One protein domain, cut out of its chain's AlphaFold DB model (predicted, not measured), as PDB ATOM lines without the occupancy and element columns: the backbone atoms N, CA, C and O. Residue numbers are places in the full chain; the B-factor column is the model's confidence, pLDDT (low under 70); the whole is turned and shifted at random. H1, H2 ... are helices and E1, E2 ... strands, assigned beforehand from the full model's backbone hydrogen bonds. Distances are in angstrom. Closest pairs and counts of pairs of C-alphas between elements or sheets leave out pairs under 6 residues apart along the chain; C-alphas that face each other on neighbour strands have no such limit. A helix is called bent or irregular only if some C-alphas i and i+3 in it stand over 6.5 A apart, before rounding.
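What this domain is: This is residues 3 to 136 and 150 to 157 of the 662 residues of the protein "MBOAT_2 domain-containing protein" of Aspergillus awamori (UniProt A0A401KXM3). Three helices, H1, H2 and H3, form an up-and-down bundle at one end of an elongated model, and a small, strongly twisted sheet of four strands lies at the other end. H4 sits between them, packing on H1 and grazing the sheet. The 142 printed residues hold four named helices and four named strands in the order H1 H2 H3 E1 E2 H4 E3 E4; the sheet runs E1 E2 E4 E3, all antiparallel, and the class is mixed, helices and strands. The whole is loose, with a radius of gyration of the C-alphas of 18.2 A, and spans 59 by 39 by 25 A, only just elongated.

Where its parts are: H1, residues 3 to 16, begins at C-alpha 3 (262.183, 266.418, 307.054) and is 19.8 A long; it is irregular, with C-alphas 12 and 15 7.6 A apart. H2, residues 23 to 40, measures 25.5 A. H3, residues 47 to 70, measures 33.1 A and ends at C-alpha 70 (250.796, 271.444, 292.743); it is neither bent nor irregular, but only just: C-alphas 67 and 70 are 6.1 A apart. E1 is residues 77 to 81 and E2 residues 90 to 95, 16.8 A long. H4, residues 102 to 113, measures 16.3 A. E3 is residues 131 to 133, and E4, residues 153 to 156, ends at C-alpha 156 (229.684, 282.707, 309.720).

How they stand to each other: H1, the hub, touches H2 at a shallow tilt of 8 degrees, opposite ways, the closest C-alphas being those of Thr 3 and Ser 34, 5.3 A. H3 touches H1 with residues 57 to 68 alone, Ser 57 to Thr 3 at 5.7 A between C-alphas. H2 and H3, a helical hairpin, touch closest at the C-alphas of Ile 39 and Ala 54, 4.9 A. H1 touches H4 with residues 8 to 12 alone, at a steep tilt of 44 degrees; the C-alphas of Phe 12 and Phe 105 are closest, 6.3 A. H4 only grazes the sheet, with residues 104 to 111. E2, H4 and E3 form a split strand-helix-strand unit, two strands running the same way with E4 between them, its crossover right-handed. In the hairpin E1 and E2, N 78 and O 94 are 2.8 A apart; across E2 and E4, N 154 and O 91, 2.9 A; across E4 and E3, N 132 and O 155, 2.8 A. Every O i to N i+4 pair is within hydrogen-bond range in H2, H3 and H4, and 8 of 10 in H1.

The domain as a whole: The C-alphas farthest apart are those of Asp 44 and Ala 136, 61.6 A. Residues 137 to 149 are not printed; C-alphas 136 and 150 are 8.1 A apart across the cut. The link H4 to E3, 17 residues, is long. Mean pLDDT of the printed part is 78.4, with residues 46 to 49, 82 to 90, 113 to 117, 124 to 136 and 150 to 157 under 70.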
ATOM      1  N   THR A   3     263.007 266.154 308.246       81.88
ATOM      2  CA  THR A   3     262.183 266.418 307.054       81.88
ATOM      3  C   THR A   3     261.128 267.498 307.298       81.88
ATOM      4  O   THR A   3     260.923 268.368 306.458       81.88
ATOM      5  N   LEU A   4     260.493 267.483 308.474       80.25
ATOM      6  CA  LEU A   4     259.475 268.461 308.863       80.25
ATOM      7  C   LEU A   4     260.058 269.880 309.059       80.25
ATOM      8  O   LEU A   4     259.541 270.804 308.430       80.25
ATOM      9  N   PRO A   5     261.134 270.085 309.849       81.94
ATOM     10  CA  PRO A   5     261.808 271.384 309.928       81.94
ATOM     11  C   PRO A   5     262.242 271.942 308.567       81.94
ATOM     12  O   PRO A   5     262.045 273.127 308.302       81.94
ATOM     13  N   VAL A   6     262.784 271.096 307.684       88.88
ATOM     14  CA  VAL A   6     263.236 271.527 306.351       88.88
ATOM     15  C   VAL A   6     262.045 271.902 305.462       88.88
ATOM     16  O   VAL A   6     262.104 272.911 304.762       88.88
ATOM     17  N   LEU A   7     260.931 271.165 305.531       89.25
ATOM     18  CA  LEU A   7     259.694 271.530 304.834       89.25
ATOM     19  C   LEU A   7     259.141 272.882 305.316       89.25
ATOM     20  O   LEU A   7     258.772 273.725 304.497       89.25
ATOM     21  N   ILE A   8     259.119 273.120 306.633       88.62
ATOM     22  CA  ILE A   8     258.714 274.414 307.202       88.62
ATOM     23  C   ILE A   8     259.626 275.529 306.676       88.62
ATOM     24  O   ILE A   8     259.127 276.571 306.249       88.62
ATOM     25  N   ALA A   9     260.942 275.300 306.637       92.06
ATOM     26  CA  ALA A   9     261.899 276.256 306.089       92.06
ATOM     27  C   ALA A   9     261.650 276.536 304.595       92.06
ATOM     28  O   ALA A   9     261.637 277.698 304.194       92.06
ATOM     29  N   ALA A  10     261.375 275.509 303.786       92.94
ATOM     30  CA  ALA A  10     261.063 275.659 302.364       92.94
ATOM     31  C   ALA A  10     259.794 276.487 302.120       92.94
ATOM     32  O   ALA A  10     259.802 277.407 301.303       92.94
ATOM     33  N   LEU A  11     258.719 276.227 302.868       92.19
ATOM     34  CA  LEU A  11     257.477 277.003 302.775       92.19
ATOM     35  C   LEU A  11     257.664 278.447 303.265       92.19
ATOM     36  O   LEU A  11     257.177 279.403 302.650       92.19
ATOM     37  N   PHE A  12     258.407 278.631 304.356       93.56
ATOM     38  CA  PHE A  12     258.705 279.954 304.893       93.56
ATOM     39  C   PHE A  12     259.541 280.788 303.913       93.56
ATOM     40  O   PHE A  12     259.193 281.940 303.652       93.56
ATOM     41  N   LEU A  13     260.570 280.196 303.301       93.25
ATOM     42  CA  LEU A  13     261.493 280.863 302.377       93.25
ATOM     43  C   LEU A  13     261.021 280.900 300.917       93.25
ATOM     44  O   LEU A  13     261.700 281.511 300.096       93.25
ATOM     45  N   HIS A  14     259.858 280.333 300.588       92.69
ATOM     46  CA  HIS A  14     259.317 280.279 299.222       92.69
ATOM     47  C   HIS A  14     259.359 281.626 298.474       92.69
ATOM     48  O   HIS A  14     259.735 281.688 297.308       92.69
ATOM     49  N   VAL A  15     259.054 282.738 299.157       90.38
ATOM     50  CA  VAL A  15     259.088 284.101 298.577       90.38
ATOM     51  C   VAL A  15     260.480 284.548 298.114       90.38
ATOM     52  O   VAL A  15     260.600 285.511 297.363       90.38
ATOM     53  N   LYS A  16     261.543 283.875 298.566       90.44
ATOM     54  CA  LYS A  16     262.931 284.140 298.171       90.44
ATOM     55  C   LYS A  16     263.411 283.252 297.024       90.44
ATOM     56  O   LYS A  16     264.485 283.523 296.502       90.44
ATOM     57  N   PHE A  17     262.646 282.242 296.599       91.12
ATOM     58  CA  PHE A  17     263.067 281.334 295.523       91.12
ATOM     59  C   PHE A  17     263.382 282.049 294.199       91.12
ATOM     60  O   PHE A  17     264.405 281.715 293.608       91.12
ATOM     61  N   PRO A  18     262.609 283.060 293.749       87.00
ATOM     62  CA  PRO A  18     262.955 283.807 292.536       87.00
ATOM     63  C   PRO A  18     264.189 284.708 292.697       87.00
ATOM     64  O   PRO A  18     264.777 285.124 291.707       87.00
ATOM     65  N   LEU A  19     264.557 285.043 293.939       87.75
ATOM     66  CA  LEU A  19     265.614 286.006 294.263       87.75
ATOM     67  C   LEU A  19     266.967 285.341 294.544       87.75
ATOM     68  O   LEU A  19     267.998 285.999 294.451       87.75
ATOM     69  N   LEU A  20     266.968 284.063 294.931       88.69
ATOM     70  CA  LEU A  20     268.159 283.311 295.318       88.69
ATOM     71  C   LEU A  20     268.278 282.049 294.451       88.69
ATOM     72  O   LEU A  20     267.654 281.029 294.771       88.69
ATOM     73  N   PRO A  21     269.072 282.100 293.364       84.19
ATOM     74  CA  PRO A  21     269.307 280.948 292.501       84.19
ATOM     75  C   PRO A  21     269.832 279.756 293.314       84.19
ATOM     76  O   PRO A  21     270.712 279.911 294.156       84.19
ATOM     77  N   GLY A  22     269.272 278.564 293.096       88.62
ATOM     78  CA  GLY A  22     269.699 277.330 293.769       88.62
ATOM     79  C   GLY A  22     269.135 277.095 295.177       88.62
ATOM     80  O   GLY A  22     269.160 275.954 295.639       88.62
ATOM     81  N   LEU A  23     268.551 278.100 295.850       91.44
ATOM     82  CA  LEU A  23     267.932 277.906 297.176       91.44
ATOM     83  C   LEU A  23     266.770 276.903 297.118       91.44
ATOM     84  O   LEU A  23     266.657 276.027 297.975       91.44
ATOM     85  N   ARG A  24     265.923 277.026 296.088       91.12
ATOM     86  CA  ARG A  24     264.795 276.118 295.842       91.12
ATOM     87  C   ARG A  24     265.274 274.674 295.708       91.12
ATOM     88  O   ARG A  24     264.823 273.806 296.449       91.12
ATOM     89  N   ASP A  25     266.202 274.441 294.784       91.56
ATOM     90  CA  ASP A  25     266.653 273.094 294.432       91.56
ATOM     91  C   ASP A  25     267.435 272.458 295.594       91.56
ATOM     92  O   ASP A  25     267.259 271.276 295.886       91.56
ATOM     93  N   THR A  26     268.196 273.264 296.345       93.50
ATOM     94  CA  THR A  26     268.876 272.835 297.577       93.50
ATOM     95  C   THR A  26     267.876 272.366 298.632       93.50
ATOM     96  O   THR A  26     268.006 271.262 299.157       93.50
ATOM     97  N   LEU A  27     266.848 273.165 298.940       93.25
ATOM     98  CA  LEU A  27     265.855 272.795 299.953       93.25
ATOM     99  C   LEU A  27     265.030 271.576 299.528       93.25
ATOM    100  O   LEU A  27     264.746 270.720 300.364       93.25
ATOM    101  N   TYR A  28     264.698 271.447 298.242       93.62
ATOM    102  CA  TYR A  28     264.022 270.255 297.722       93.62
ATOM    103  C   TYR A  28     264.902 269.009 297.854       93.62
ATOM    104  O   TYR A  28     264.434 267.981 298.346       93.62
ATOM    105  N   GLY A  29     266.186 269.118 297.503       93.62
ATOM    106  CA  GLY A  29     267.163 268.048 297.692       93.62
ATOM    107  C   GLY A  29     267.270 267.613 299.153       93.62
ATOM    108  O   GLY A  29     267.194 266.421 299.444       93.62
ATOM    109  N   ILE A  30     267.356 268.561 300.093       93.12
ATOM    110  CA  ILE A  30     267.453 268.258 301.532       93.12
ATOM    111  C   ILE A  30     266.180 267.573 302.053       93.12
ATOM    112  O   ILE A  30     266.288 266.644 302.853       93.12
ATOM    113  N   ILE A  31     264.981 267.969 301.601       91.94
ATOM    114  CA  ILE A  31     263.722 267.300 301.986       91.94
ATOM    115  C   ILE A  31     263.761 265.819 301.590       91.94
ATOM    116  O   ILE A  31     263.478 264.954 302.422       91.94
ATOM    117  N   VAL A  32     264.149 265.523 300.346       93.75
ATOM    118  CA  VAL A  32     264.227 264.147 299.834       93.75
ATOM    119  C   VAL A  32     265.321 263.357 300.552       93.75
ATOM    120  O   VAL A  32     265.055 262.266 301.050       93.75
ATOM    121  N   LEU A  33     266.527 263.918 300.684       92.69
ATOM    122  CA  LEU A  33     267.645 263.270 301.376       92.69
ATOM    123  C   LEU A  33     267.323 262.979 302.847       92.69
ATOM    124  O   LEU A  33     267.629 261.895 303.340       92.69
ATOM    125  N   SER A  34     266.648 263.902 303.537       88.56
ATOM    126  CA  SER A  34     266.191 263.698 304.914       88.56
ATOM    127  C   SER A  34     265.164 262.567 305.017       88.56
ATOM    128  O   SER A  34     265.208 261.781 305.965       88.56
ATOM    129  N   ALA A  35     264.250 262.447 304.051       89.69
ATOM    130  CA  ALA A  35     263.306 261.337 304.018       89.69
ATOM    131  C   ALA A  35     263.996 259.997 303.727       89.69
ATOM    132  O   ALA A  35     263.741 259.028 304.437       89.69
ATOM    133  N   CYS A  36     264.930 259.950 302.773       93.06
ATOM    134  CA  CYS A  36     265.755 258.767 302.520       93.06
ATOM    135  C   CYS A  36     266.545 258.362 303.770       93.06
ATOM    136  O   CYS A  36     266.545 257.193 304.148       93.06
ATOM    137  N   SER A  37     267.156 259.325 304.464       89.31
ATOM    138  CA  SER A  37     267.843 259.079 305.732       89.31
ATOM    139  C   SER A  37     266.900 258.467 306.773       89.31
ATOM    140  O   SER A  37     267.251 257.465 307.381       89.31
ATOM    141  N   ALA A  38     265.670 258.971 306.907       85.00
ATOM    142  CA  ALA A  38     264.678 258.411 307.826       85.00
ATOM    143  C   ALA A  38     264.262 256.960 307.507       85.00
ATOM    144  O   ALA A  38     263.822 256.258 308.417       85.00
ATOM    145  N   ILE A  39     264.389 256.523 306.249       89.62
ATOM    146  CA  ILE A  39     264.061 255.165 305.785       89.62
ATOM    147  C   ILE A  39     265.262 254.223 305.953       89.62
ATOM    148  O   ILE A  39     265.151 253.146 306.545       89.62
ATOM    149  N   PHE A  40     266.421 254.620 305.425       92.56
ATOM    150  CA  PHE A  40     267.615 253.773 305.366       92.56
ATOM    151  C   PHE A  40     268.402 253.771 306.677       92.56
ATOM    152  O   PHE A  40     268.924 252.727 307.067       92.56
ATOM    153  N   TYR A  41     268.379 254.885 307.409       88.12
ATOM    154  CA  TYR A  41     269.096 255.104 308.667       88.12
ATOM    155  C   TYR A  41     268.139 255.653 309.753       88.12
ATOM    156  O   TYR A  41     268.321 256.772 310.243       88.12
ATOM    157  N   PRO A  42     267.062 254.917 310.102       84.31
ATOM    158  CA  PRO A  42     266.125 255.328 311.136       84.31
ATOM    159  C   PRO A  42     266.828 255.370 312.502       84.31
ATOM    160  O   PRO A  42     267.775 254.616 312.722       84.31
ATOM    161  N   PRO A  43     266.365 256.226 313.429       71.75
ATOM    162  CA  PRO A  43     266.958 256.333 314.755       71.75
ATOM    163  C   PRO A  43     266.799 255.021 315.519       71.75
ATOM    164  O   PRO A  43     265.749 254.371 315.428       71.75
ATOM    165  N   ASP A  44     267.810 254.675 316.309       77.06
ATOM    166  CA  ASP A  44     267.769 253.470 317.122       77.06
ATOM    167  C   ASP A  44     266.760 253.615 318.273       77.06
ATOM    168  O   ASP A  44     266.994 254.254 319.295       77.06
ATOM    169  N   THR A  45     265.542 253.153 318.011       76.56
ATOM    170  CA  THR A  45     264.337 253.333 318.828       76.56
ATOM    171  C   THR A  45     263.376 252.168 318.578       76.56
ATOM    172  O   THR A  45     263.599 251.360 317.681       76.56
ATOM    173  N   ARG A  46     262.265 252.084 319.323       66.25
ATOM    174  CA  ARG A  46     261.240 251.038 319.132       66.25
ATOM    175  C   ARG A  46     260.692 251.003 317.698       66.25
ATOM    176  O   ARG A  46     260.526 252.052 317.073       66.25
ATOM    177  N   ASP A  47     260.276 249.824 317.237       69.50
ATOM    178  CA  ASP A  47     259.735 249.594 315.887       69.50
ATOM    179  C   ASP A  47     258.621 250.564 315.493       69.50
ATOM    180  O   ASP A  47     258.612 251.092 314.384       69.50
ATOM    181  N   PHE A  48     257.714 250.878 316.421       68.19
ATOM    182  CA  PHE A  48     256.664 251.867 316.182       68.19
ATOM    183  C   PHE A  48     257.231 253.253 315.826       68.19
ATOM    184  O   PHE A  48     256.718 253.922 314.929       68.19
ATOM    185  N   ILE A  49     258.302 253.682 316.500       63.06
ATOM    186  CA  ILE A  49     258.950 254.979 316.272       63.06
ATOM    187  C   ILE A  49     259.727 254.952 314.953       63.06
ATOM    188  O   ILE A  49     259.599 255.895 314.170       63.06
ATOM    189  N   ARG A  50     260.456 253.866 314.657       74.00
ATOM    190  CA  ARG A  50     261.153 253.669 313.370       74.00
ATOM    191  C   ARG A  50     260.174 253.719 312.193       74.00
ATOM    192  O   ARG A  50     260.372 254.501 311.261       74.00
ATOM    193  N   TYR A  51     259.077 252.964 312.291       78.81
ATOM    194  CA  TYR A  51     257.996 252.946 311.307       78.81
ATOM    195  C   TYR A  51     257.411 254.339 311.102       78.81
ATOM    196  O   TYR A  51     257.362 254.847 309.982       78.81
ATOM    197  N   THR A  52     256.996 254.979 312.197       70.56
ATOM    198  CA  THR A  52     256.331 256.283 312.170       70.56
ATOM    199  C   THR A  52     257.259 257.369 311.632       70.56
ATOM    200  O   THR A  52     256.824 258.204 310.846       70.56
ATOM    201  N   ASN A  53     258.548 257.345 311.978       76.50
ATOM    202  CA  ASN A  53     259.536 258.299 311.475       76.50
ATOM    203  C   ASN A  53     259.716 258.194 309.951       76.50
ATOM    204  O   ASN A  53     259.686 259.220 309.266       76.50
ATOM    205  N   ALA A  54     259.869 256.982 309.412       80.62
ATOM    206  CA  ALA A  54     260.003 256.759 307.971       80.62
ATOM    207  C   ALA A  54     258.699 257.063 307.215       80.62
ATOM    208  O   ALA A  54     258.714 257.747 306.187       80.62
ATOM    209  N   PHE A  55     257.561 256.636 307.769       85.31
ATOM    210  CA  PHE A  55     256.230 256.914 307.236       85.31
ATOM    211  C   PHE A  55     255.965 258.424 307.156       85.31
ATOM    212  O   PHE A  55     255.649 258.960 306.090       85.31
ATOM    213  N   LEU A  56     256.127 259.147 308.268       78.88
ATOM    214  CA  LEU A  56     255.872 260.587 308.317       78.88
ATOM    215  C   LEU A  56     256.856 261.352 307.437       78.88
ATOM    216  O   LEU A  56     256.446 262.259 306.720       78.88
ATOM    217  N   SER A  57     258.133 260.962 307.422       83.75
ATOM    218  CA  SER A  57     259.128 261.602 306.557       83.75
ATOM    219  C   SER A  57     258.766 261.474 305.079       83.75
ATOM    220  O   SER A  57     258.799 262.470 304.365       83.75
ATOM    221  N   THR A  58     258.336 260.292 304.640       88.69
ATOM    222  CA  THR A  58     257.867 260.069 303.263       88.69
ATOM    223  C   THR A  58     256.584 260.859 302.976       88.69
ATOM    224  O   THR A  58     256.459 261.496 301.930       88.69
ATOM    225  N   SER A  59     255.658 260.909 303.938       83.94
ATOM    226  CA  SER A  59     254.425 261.705 303.836       83.94
ATOM    227  C   SER A  59     254.706 263.205 303.700       83.94
ATOM    228  O   SER A  59     254.037 263.893 302.930       83.94
ATOM    229  N   PHE A  60     255.723 263.725 304.395       85.06
ATOM    230  CA  PHE A  60     256.121 265.127 304.287       85.06
ATOM    231  C   PHE A  60     256.723 265.470 302.923       85.06
ATOM    232  O   PHE A  60     256.507 266.585 302.459       85.06
ATOM    233  N   VAL A  61     257.393 264.535 302.240       90.25
ATOM    234  CA  VAL A  61     257.807 264.740 300.837       90.25
ATOM    235  C   VAL A  61     256.579 264.929 299.950       90.25
ATOM    236  O   VAL A  61     256.516 265.873 299.169       90.25
ATOM    237  N   ILE A  62     255.559 264.082 300.113       88.06
ATOM    238  CA  ILE A  62     254.320 264.182 299.330       88.06
ATOM    239  C   ILE A  62     253.589 265.499 299.636       88.06
ATOM    240  O   ILE A  62     253.129 266.184 298.722       88.06
ATOM    241  N   ARG A  63     253.549 265.908 300.909       85.00
ATOM    242  CA  ARG A  63     253.000 267.206 301.324       85.00
ATOM    243  C   ARG A  63     253.797 268.385 300.754       85.00
ATOM    244  O   ARG A  63     253.202 269.403 300.409       85.00
ATOM    245  N   ALA A  64     255.118 268.257 300.628       88.88
ATOM    246  CA  ALA A  64     255.964 269.250 299.972       88.88
ATOM    247  C   ALA A  64     255.577 269.408 298.497       88.88
ATOM    248  O   ALA A  64     255.360 270.529 298.049       88.88
ATOM    249  N   VAL A  65     255.415 268.297 297.770       89.19
ATOM    250  CA  VAL A  65     254.984 268.306 296.363       89.19
ATOM    251  C   VAL A  65     253.616 268.970 296.213       89.19
ATOM    252  O   VAL A  65     253.454 269.853 295.374       89.19
ATOM    253  N   GLU A  66     252.645 268.615 297.055       86.56
ATOM    254  CA  GLU A  66     251.314 269.230 297.018       86.56
ATOM    255  C   GLU A  66     251.379 270.757 297.189       86.56
ATOM    256  O   GLU A  66     250.821 271.492 296.378       86.56
ATOM    257  N   LEU A  67     252.052 271.244 298.235       87.25
ATOM    258  CA  LEU A  67     252.015 272.664 298.595       87.25
ATOM    259  C   LEU A  67     252.946 273.539 297.750       87.25
ATOM    260  O   LEU A  67     252.642 274.709 297.528       87.25
ATOM    261  N   LEU A  68     254.091 273.005 297.319       87.50
ATOM    262  CA  LEU A  68     255.129 273.772 296.625       87.50
ATOM    263  C   LEU A  68     255.073 273.615 295.105       87.50
ATOM    264  O   LEU A  68     255.512 274.524 294.411       87.50
ATOM    265  N   LEU A  69     254.562 272.490 294.589       86.44
ATOM    266  CA  LEU A  69     254.560 272.198 293.149       86.44
ATOM    267  C   LEU A  69     253.153 272.145 292.549       86.44
ATOM    268  O   LEU A  69     252.973 272.576 291.417       86.44
ATOM    269  N   VAL A  70     252.160 271.618 293.278       85.50
ATOM    270  CA  VAL A  70     250.796 271.444 292.743       85.50
ATOM    271  C   VAL A  70     249.912 272.665 293.000       85.50
ATOM    272  O   VAL A  70     249.267 273.150 292.078       85.50
ATOM    273  N   GLN A  71     249.842 273.147 294.243       81.44
ATOM    274  CA  GLN A  71     248.902 274.211 294.630       81.44
ATOM    275  C   GLN A  71     249.435 275.633 294.399       81.44
ATOM    276  O   GLN A  71     248.630 276.553 294.296       81.44
ATOM    277  N   ASP A  72     250.760 275.797 294.329       77.44
ATOM    278  CA  ASP A  72     251.470 277.082 294.394       77.44
ATOM    279  C   ASP A  72     251.121 277.894 295.657       77.44
ATOM    280  O   ASP A  72     250.040 278.464 295.825       77.44
ATOM    281  N   LEU A  73     252.092 277.994 296.567       83.75
ATOM    282  CA  LEU A  73     251.927 278.667 297.853       83.75
ATOM    283  C   LEU A  73     251.476 280.136 297.715       83.75
ATOM    284  O   LEU A  73     250.859 280.671 298.637       83.75
ATOM    285  N   SER A  74     251.775 280.798 296.593       80.12
ATOM    286  CA  SER A  74     251.404 282.198 296.350       80.12
ATOM    287  C   SER A  74     249.898 282.411 296.135       80.12
ATOM    288  O   SER A  74     249.389 283.499 296.409       80.12
ATOM    289  N   HIS A  75     249.172 281.373 295.718       83.19
ATOM    290  CA  HIS A  75     247.732 281.426 295.450       83.19
ATOM    291  C   HIS A  75     246.871 281.027 296.656       83.19
ATOM    292  O   HIS A  75     245.645 281.188 296.640       83.19
ATOM    293  N   LEU A  76     247.490 280.529 297.730       87.00
ATOM    294  CA  LEU A  76     246.773 280.115 298.930       87.00
ATOM    295  C   LEU A  76     246.336 281.324 299.766       87.00
ATOM    296  O   LEU A  76     247.140 282.193 300.116       87.00
ATOM    297  N   LYS A  77     245.053 281.344 300.143       87.38
ATOM    298  CA  LYS A  77     244.474 282.336 301.057       87.38
ATOM    299  C   LYS A  77     243.985 281.665 302.339       87.38
ATOM    300  O   LYS A  77     243.443 280.559 302.294       87.38
ATOM    301  N   ARG A  78     244.139 282.350 303.470       86.00
ATOM    302  CA  ARG A  78     243.672 281.946 304.800       86.00
ATOM    303  C   ARG A  78     242.523 282.842 305.245       86.00
ATOM    304  O   ARG A  78     242.575 284.055 305.075       86.00
ATOM    305  N   LEU A  79     241.503 282.243 305.838       81.06
ATOM    306  CA  LEU A  79     240.365 282.937 306.413       81.06
ATOM    307  C   LEU A  79     240.783 283.576 307.746       81.06
ATOM    308  O   LEU A  79     241.161 282.875 308.686       81.06
ATOM    309  N   GLN A  80     240.726 284.901 307.833       77.94
ATOM    310  CA  GLN A  80     241.178 285.683 308.980       77.94
ATOM    311  C   GLN A  80     240.034 286.528 309.551       77.94
ATOM    312  O   GLN A  80     239.271 287.147 308.814       77.94
ATOM    313  N   ARG A  81     239.884 286.528 310.880       72.69
ATOM    314  CA  ARG A  81     238.840 287.298 311.573       72.69
ATOM    315  C   ARG A  81     239.187 288.788 311.557       72.69
ATOM    316  O   ARG A  81     240.311 289.143 311.898       72.69
ATOM    317  N   VAL A  82     238.216 289.632 311.208       68.19
ATOM    318  CA  VAL A  82     238.395 291.091 311.051       68.19
ATOM    319  C   VAL A  82     237.660 291.895 312.130       68.19
ATOM    320  O   VAL A  82     238.130 292.950 312.535       68.19
ATOM    321  N   SER A  83     236.534 291.389 312.648       62.00
ATOM    322  CA  SER A  83     235.726 292.077 313.668       62.00
ATOM    323  C   SER A  83     235.776 291.366 315.025       62.00
ATOM    324  O   SER A  83     235.452 290.175 315.133       62.00
ATOM    325  N   TYR A  84     236.140 292.117 316.070       54.44
ATOM    326  CA  TYR A  84     236.117 291.684 317.475       54.44
ATOM    327  C   TYR A  84     234.914 292.237 318.264       54.44
ATOM    328  O   TYR A  84     234.730 291.851 319.412       54.44
ATOM    329  N   LEU A  85     234.104 293.119 317.661       45.47
ATOM    330  CA  LEU A  85     233.112 293.957 318.357       45.47
ATOM    331  C   LEU A  85     231.641 293.649 318.005       45.47
ATOM    332  O   LEU A  85     230.748 294.246 318.594       45.47
ATOM    333  N   SER A  86     231.365 292.742 317.060       52.25
ATOM    334  CA  SER A  86     229.994 292.349 316.680       52.25
ATOM    335  C   SER A  86     229.599 290.996 317.281       52.25
ATOM    336  O   SER A  86     230.451 290.125 317.462       52.25
ATOM    337  N   SER A  87     228.299 290.813 317.543       55.22
ATOM    338  CA  SER A  87     227.690 289.546 317.971       55.22
ATOM    339  C   SER A  87     227.881 288.412 316.960       55.22
ATOM    340  O   SER A  87     227.883 287.254 317.359       55.22
ATOM    341  N   SER A  88     228.110 288.733 315.681       56.09
ATOM    342  CA  SER A  88     228.419 287.756 314.632       56.09
ATOM    343  C   SER A  88     229.848 287.968 314.110       56.09
ATOM    344  O   SER A  88     230.202 289.077 313.694       56.09
ATOM    345  N   PRO A  89     230.716 286.940 314.126       63.25
ATOM    346  CA  PRO A  89     232.111 287.095 313.737       63.25
ATOM    347  C   PRO A  89     232.252 287.239 312.213       63.25
ATOM    348  O   PRO A  89     231.754 286.425 311.436       63.25
ATOM    349  N   VAL A  90     232.977 288.279 311.792       68.38
ATOM    350  CA  VAL A  90     233.238 288.597 310.379       68.38
ATOM    351  C   VAL A  90     234.655 288.171 309.997       68.38
ATOM    352  O   VAL A  90     235.612 288.493 310.711       68.38
ATOM    353  N   TYR A  91     234.793 287.486 308.860       73.88
ATOM    354  CA  TYR A  91     236.064 286.967 308.351       73.88
ATOM    355  C   TYR A  91     236.371 287.455 306.929       73.88
ATOM    356  O   TYR A  91     235.456 287.783 306.179       73.88
ATOM    357  N   THR A  92     237.653 287.472 306.553       79.62
ATOM    358  CA  THR A  92     238.127 287.772 305.190       79.62
ATOM    359  C   THR A  92     239.181 286.785 304.706       79.62
ATOM    360  O   THR A  92     239.893 286.184 305.512       79.62
ATOM    361  N   TRP A  93     239.280 286.592 303.391       83.19
ATOM    362  CA  TRP A  93     240.325 285.771 302.778       83.19
ATOM    363  C   TRP A  93     241.601 286.583 302.544       83.19
ATOM    364  O   TRP A  93     241.658 287.413 301.642       83.19
ATOM    365  N   GLU A  94     242.657 286.293 303.298       84.06
ATOM    366  CA  GLU A  94     243.953 286.961 303.156       84.06
ATOM    367  C   GLU A  94     245.002 286.040 302.516       84.06
ATOM    368  O   GLU A  94     245.103 284.874 302.906       84.06
ATOM    369  N   PRO A  95     245.830 286.522 301.571       88.56
ATOM    370  CA  PRO A  95     246.962 285.749 301.065       88.56
ATOM    371  C   PRO A  95     248.006 285.498 302.164       88.56
ATOM    372  O   PRO A  95     248.064 286.197 303.184       88.56
ATOM    373  N   ILE A  96     248.876 284.510 301.949       88.44
ATOM    374  CA  ILE A  96     250.024 284.295 302.838       88.44
ATOM    375  C   ILE A  96     250.909 285.548 302.833       88.44
ATOM    376  O   ILE A  96     251.218 286.108 301.782       88.44
ATOM    377  N   SER A  97     251.342 285.976 304.021       88.50
ATOM    378  CA  SER A  97     252.149 287.182 304.204       88.50
ATOM    379  C   SER A  97     253.411 287.148 303.323       88.50
ATOM    380  O   SER A  97     254.191 286.195 303.436       88.50
ATOM    381  N   PRO A  98     253.654 288.160 302.467       85.25
ATOM    382  CA  PRO A  98     254.812 288.187 301.568       85.25
ATOM    383  C   PRO A  98     256.118 288.520 302.303       85.25
ATOM    384  O   PRO A  98     257.206 288.199 301.828       85.25
ATOM    385  N   THR A  99     256.026 289.140 303.481       89.12
ATOM    386  CA  THR A  99     257.172 289.460 304.330       89.12
ATOM    387  C   THR A  99     257.578 288.261 305.181       89.12
ATOM    388  O   THR A  99     256.737 287.544 305.736       89.12
ATOM    389  N   LEU A 100     258.890 288.049 305.304       90.38
ATOM    390  CA  LEU A 100     259.446 287.095 306.260       90.38
ATOM    391  C   LEU A 100     259.263 287.676 307.665       90.38
ATOM    392  O   LEU A 100     259.872 288.682 308.011       90.38
ATOM    393  N   GLY A 101     258.389 287.065 308.455       90.69
ATOM    394  CA  GLY A 101     258.065 287.528 309.798       90.69
ATOM    395  C   GLY A 101     257.134 286.564 310.521       90.69
ATOM    396  O   GLY A 101     256.728 285.536 309.970       90.69
ATOM    397  N   TRP A 102     256.769 286.913 311.753       86.38
ATOM    398  CA  TRP A 102     255.985 286.045 312.636       86.38
ATOM    399  C   TRP A 102     254.640 285.615 312.032       86.38
ATOM    400  O   TRP A 102     254.292 284.436 312.076       86.38
ATOM    401  N   LYS A 103     253.917 286.536 311.375       86.00
ATOM    402  CA  LYS A 103     252.632 286.236 310.712       86.00
ATOM    403  C   LYS A 103     252.775 285.118 309.673       86.00
ATOM    404  O   LYS A 103     251.986 284.176 309.682       86.00
ATOM    405  N   ARG A 104     253.802 285.191 308.816       91.75
ATOM    406  CA  ARG A 104     254.082 284.167 307.797       91.75
ATOM    407  C   ARG A 104     254.452 282.835 308.438       91.75
ATOM    408  O   ARG A 104     253.948 281.805 308.010       91.75
ATOM    409  N   PHE A 105     255.307 282.857 309.461       86.81
ATOM    410  CA  PHE A 105     255.716 281.647 310.173       86.81
ATOM    411  C   PHE A 105     254.504 280.908 310.756       86.81
ATOM    412  O   PHE A 105     254.320 279.728 310.478       86.81
ATOM    413  N   VAL A 106     253.610 281.621 311.451       83.25
ATOM    414  CA  VAL A 106     252.372 281.043 312.000       83.25
ATOM    415  C   VAL A 106     251.458 280.505 310.896       83.25
ATOM    416  O   VAL A 106     250.912 279.418 311.050       83.25
ATOM    417  N   GLN A 107     251.304 281.220 309.776       86.75
ATOM    418  CA  GLN A 107     250.525 280.743 308.623       86.75
ATOM    419  C   GLN A 107     251.115 279.457 308.016       86.75
ATOM    420  O   GLN A 107     250.365 278.545 307.682       86.75
ATOM    421  N   VAL A 108     252.442 279.355 307.905       88.31
ATOM    422  CA  VAL A 108     253.132 278.149 307.415       88.31
ATOM    423  C   VAL A 108     252.973 276.986 308.394       88.31
ATOM    424  O   VAL A 108     252.652 275.878 307.971       88.31
ATOM    425  N   CYS A 109     253.150 277.223 309.695       80.19
ATOM    426  CA  CYS A 109     252.923 276.204 310.717       80.19
ATOM    427  C   CYS A 109     251.471 275.715 310.697       80.19
ATOM    428  O   CYS A 109     251.258 274.506 310.680       80.19
ATOM    429  N   ASP A 110     250.495 276.627 310.615       79.75
ATOM    430  CA  ASP A 110     249.071 276.304 310.467       79.75
ATOM    431  C   ASP A 110     248.826 275.408 309.247       79.75
ATOM    432  O   ASP A 110     248.195 274.368 309.372       79.75
ATOM    433  N   LEU A 111     249.400 275.736 308.085       80.88
ATOM    434  CA  LEU A 111     249.257 274.955 306.849       80.88
ATOM    435  C   LEU A 111     249.804 273.516 306.963       80.88
ATOM    436  O   LEU A 111     249.301 272.593 306.311       80.88
ATOM    437  N   ILE A 112     250.836 273.320 307.788       75.69
ATOM    438  CA  ILE A 112     251.453 272.017 308.053       75.69
ATOM    439  C   ILE A 112     250.647 271.203 309.070       75.69
ATOM    440  O   ILE A 112     250.419 270.016 308.847       75.69
ATOM    441  N   ILE A 113     250.189 271.826 310.157       66.56
ATOM    442  CA  ILE A 113     249.452 271.143 311.235       66.56
ATOM    443  C   ILE A 113     247.945 271.016 310.957       66.56
ATOM    444  O   ILE A 113     247.251 270.307 311.682       66.56
ATOM    445  N   ASN A 114     247.427 271.677 309.916       65.94
ATOM    446  CA  ASN A 114     246.026 271.649 309.485       65.94
ATOM    447  C   ASN A 114     245.862 270.809 308.197       65.94
ATOM    448  O   ASN A 114     245.700 271.358 307.101       65.94
ATOM    449  N   PRO A 115     245.858 269.465 308.282       57.81
ATOM    450  CA  PRO A 115     245.776 268.587 307.107       57.81
ATOM    451  C   PRO A 115     244.459 268.733 306.336       57.81
ATOM    452  O   PRO A 115     244.382 268.482 305.134       57.81
ATOM    453  N   ARG A 116     243.403 269.181 307.021       59.59
ATOM    454  CA  ARG A 116     242.094 269.454 306.422       59.59
ATOM    455  C   ARG A 116     242.010 270.822 305.759       59.59
ATOM    456  O   ARG A 116     240.965 271.108 305.169       59.59
ATOM    457  N   ALA A 117     243.065 271.634 305.831       69.25
ATOM    458  CA  ALA A 117     243.100 272.979 305.276       69.25
ATOM    459  C   ALA A 117     241.836 273.780 305.676       69.25
ATOM    460  O   ALA A 117     241.239 274.488 304.868       69.25
ATOM    461  N   VAL A 118     241.358 273.594 306.916       70.94
ATOM    462  CA  VAL A 118     240.164 274.284 307.424       70.94
ATOM    463  C   VAL A 118     240.480 275.768 307.504       70.94
ATOM    464  O   VAL A 118     241.499 276.139 308.080       70.94
ATOM    465  N   GLY A 119     239.630 276.605 306.913       73.69
ATOM    466  CA  GLY A 119     239.907 278.036 306.810       73.69
ATOM    467  C   GLY A 119     240.987 278.384 305.782       73.69
ATOM    468  O   GLY A 119     241.520 279.484 305.832       73.69
ATOM    469  N   TRP A 120     241.305 277.486 304.846       82.00
ATOM    470  CA  TRP A 120     242.150 277.777 303.685       82.00
ATOM    471  C   TRP A 120     241.345 277.675 302.384       82.00
ATOM    472  O   TRP A 120     240.408 276.876 302.285       82.00
ATOM    473  N   SER A 121     241.707 278.481 301.381       82.06
ATOM    474  CA  SER A 121     240.954 278.638 300.125       82.06
ATOM    475  C   SER A 121     240.845 277.354 299.305       82.06
ATOM    476  O   SER A 121     239.868 277.159 298.590       82.06
ATOM    477  N   TYR A 122     241.823 276.463 299.449       77.12
ATOM    478  CA  TYR A 122     241.885 275.158 298.789       77.12
ATOM    479  C   TYR A 122     241.330 274.011 299.661       77.12
ATOM    480  O   TYR A 122     241.352 272.842 299.271       77.12
ATOM    481  N   GLY A 123     240.836 274.321 300.865       70.31
ATOM    482  CA  GLY A 123     240.168 273.361 301.739       70.31
ATOM    483  C   GLY A 123     238.795 272.948 301.201       70.31
ATOM    484  O   GLY A 123     238.121 273.718 300.526       70.31
ATOM    485  N   SER A 124     238.341 271.727 301.510       67.38
ATOM    486  CA  SER A 124     237.006 271.282 301.073       67.38
ATOM    487  C   SER A 124     235.894 272.161 301.669       67.38
ATOM    488  O   SER A 124     235.876 272.335 302.894       67.38
ATOM    489  N   PRO A 125     234.907 272.586 300.851       63.34
ATOM    490  CA  PRO A 125     233.755 273.374 301.301       63.34
ATOM    491  C   PRO A 125     232.980 272.741 302.459       63.34
ATOM    492  O   PRO A 125     232.435 273.445 303.297       63.34
ATOM    493  N   LYS A 126     232.985 271.404 302.564       58.56
ATOM    494  CA  LYS A 126     232.309 270.655 303.638       58.56
ATOM    495  C   LYS A 126     232.803 271.013 305.047       58.56
ATOM    496  O   LYS A 126     232.070 270.825 306.010       58.56
ATOM    497  N   TYR A 127     234.059 271.437 305.174       56.28
ATOM    498  CA  TYR A 127     234.678 271.764 306.463       56.28
ATOM    499  C   TYR A 127     234.898 273.264 306.642       56.28
ATOM    500  O   TYR A 127     235.461 273.679 307.652       56.28
ATOM    501  N   GLN A 128     234.507 274.067 305.656       61.00
ATOM    502  CA  GLN A 128     234.475 275.506 305.823       61.00
ATOM    503  C   GLN A 128     233.252 275.850 306.686       61.00
ATOM    504  O   GLN A 128     232.226 275.173 306.576       61.00
ATOM    505  N   PRO A 129     233.350 276.853 307.577       58.38
ATOM    506  CA  PRO A 129     232.181 277.345 308.296       58.38
ATOM    507  C   PRO A 129     231.081 277.717 307.293       58.38
ATOM    508  O   PRO A 129     231.400 278.111 306.168       58.38
ATOM    509  N   LEU A 130     229.804 277.593 307.666       59.06
ATOM    510  CA  LEU A 130     228.725 278.050 306.792       59.06
ATOM    511  C   LEU A 130     228.857 279.565 306.642       59.06
ATOM    512  O   LEU A 130     228.778 280.309 307.613       59.06
ATOM    513  N   VAL A 131     229.156 279.998 305.428       60.94
ATOM    514  CA  VAL A 131     229.784 281.285 305.140       60.94
ATOM    515  C   VAL A 131     228.838 282.015 304.184       60.94
ATOM    516  O   VAL A 131     228.682 281.629 303.027       60.94
ATOM    517  N   ARG A 132     228.122 283.028 304.694       60.91
ATOM    518  CA  ARG A 132     227.192 283.870 303.923       60.91
ATOM    519  C   ARG A 132     227.928 285.116 303.443       60.91
ATOM    520  O   ARG A 132     228.440 285.885 304.258       60.91
ATOM    521  N   LYS A 133     227.987 285.319 302.124       60.72
ATOM    522  CA  LYS A 133     228.501 286.571 301.548       60.72
ATOM    523  C   LYS A 133     227.600 287.724 301.968       60.72
ATOM    524  O   LYS A 133     226.377 287.595 301.943       60.72
ATOM    525  N   LEU A 134     228.214 288.830 302.369       57.84
ATOM    526  CA  LEU A 134     227.491 290.053 302.674       57.84
ATOM    527  C   LEU A 134     227.015 290.664 301.347       57.84
ATOM    528  O   LEU A 134     227.840 291.089 300.540       57.84
ATOM    529  N   GLU A 135     225.706 290.672 301.088       53.88
ATOM    530  CA  GLU A 135     225.171 291.407 299.939       53.88
ATOM    531  C   GLU A 135     225.290 292.920 300.171       53.88
ATOM    532  O   GLU A 135     225.243 293.407 301.302       53.88
ATOM    533  N   ALA A 136     225.480 293.669 299.084       48.03
ATOM    534  CA  ALA A 136     225.987 295.043 299.073       48.03
ATOM    535  C   ALA A 136     225.138 296.105 299.815       48.03
ATOM    536  O   ALA A 136     225.568 297.257 299.894       48.03
ATOM    537  N   ARG A 150     235.349 294.785 299.289       48.31
ATOM    538  CA  ARG A 150     234.049 294.343 299.833       48.31
ATOM    539  C   ARG A 150     233.613 292.917 299.433       48.31
ATOM    540  O   ARG A 150     232.713 292.375 300.061       48.31
ATOM    541  N   GLU A 151     234.253 292.306 298.432       51.19
ATOM    542  CA  GLU A 151     233.974 290.950 297.926       51.19
ATOM    543  C   GLU A 151     234.563 289.809 298.782       51.19
ATOM    544  O   GLU A 151     234.113 288.668 298.656       51.19
ATOM    545  N   ASP A 152     235.524 290.099 299.670       58.31
ATOM    546  CA  ASP A 152     236.219 289.084 300.479       58.31
ATOM    547  C   ASP A 152     235.608 288.875 301.877       58.31
ATOM    548  O   ASP A 152     236.066 288.003 302.618       58.31
ATOM    549  N   ILE A 153     234.592 289.657 302.258       61.91
ATOM    550  CA  ILE A 153     233.991 289.635 303.600       61.91
ATOM    551  C   ILE A 153     232.908 288.559 303.690       61.91
ATOM    552  O   ILE A 153     231.949 288.558 302.913       61.91
ATOM    553  N   VAL A 154     233.026 287.668 304.681       64.19
ATOM    554  CA  VAL A 154     232.058 286.589 304.883       64.19
ATOM    555  C   VAL A 154     231.611 286.404 306.330       64.19
ATOM    556  O   VAL A 154     232.415 286.466 307.263       64.19
ATOM    557  N   LEU A 155     230.302 286.189 306.495       58.00
ATOM    558  CA  LEU A 155     229.619 286.023 307.775       58.00
ATOM    559  C   LEU A 155     229.464 284.533 308.091       58.00
ATOM    560  O   LEU A 155     228.987 283.779 307.244       58.00
ATOM    561  N   VAL A 156     229.851 284.104 309.291       59.69
ATOM    562  CA  VAL A 156     229.684 282.707 309.720       59.69
ATOM    563  C   VAL A 156     228.300 282.532 310.351       59.69
ATOM    564  O   VAL A 156     227.935 283.320 311.218       59.69
ATOM    565  N   ALA A 157     227.524 281.541 309.901       54.25
ATOM    566  CA  ALA A 157     226.197 281.246 310.446       54.25
ATOM    567  C   ALA A 157     226.278 280.721 311.894       54.25
ATOM    568  O   ALA A 157     227.148 279.904 312.207       54.25
TER     569      ALA A 157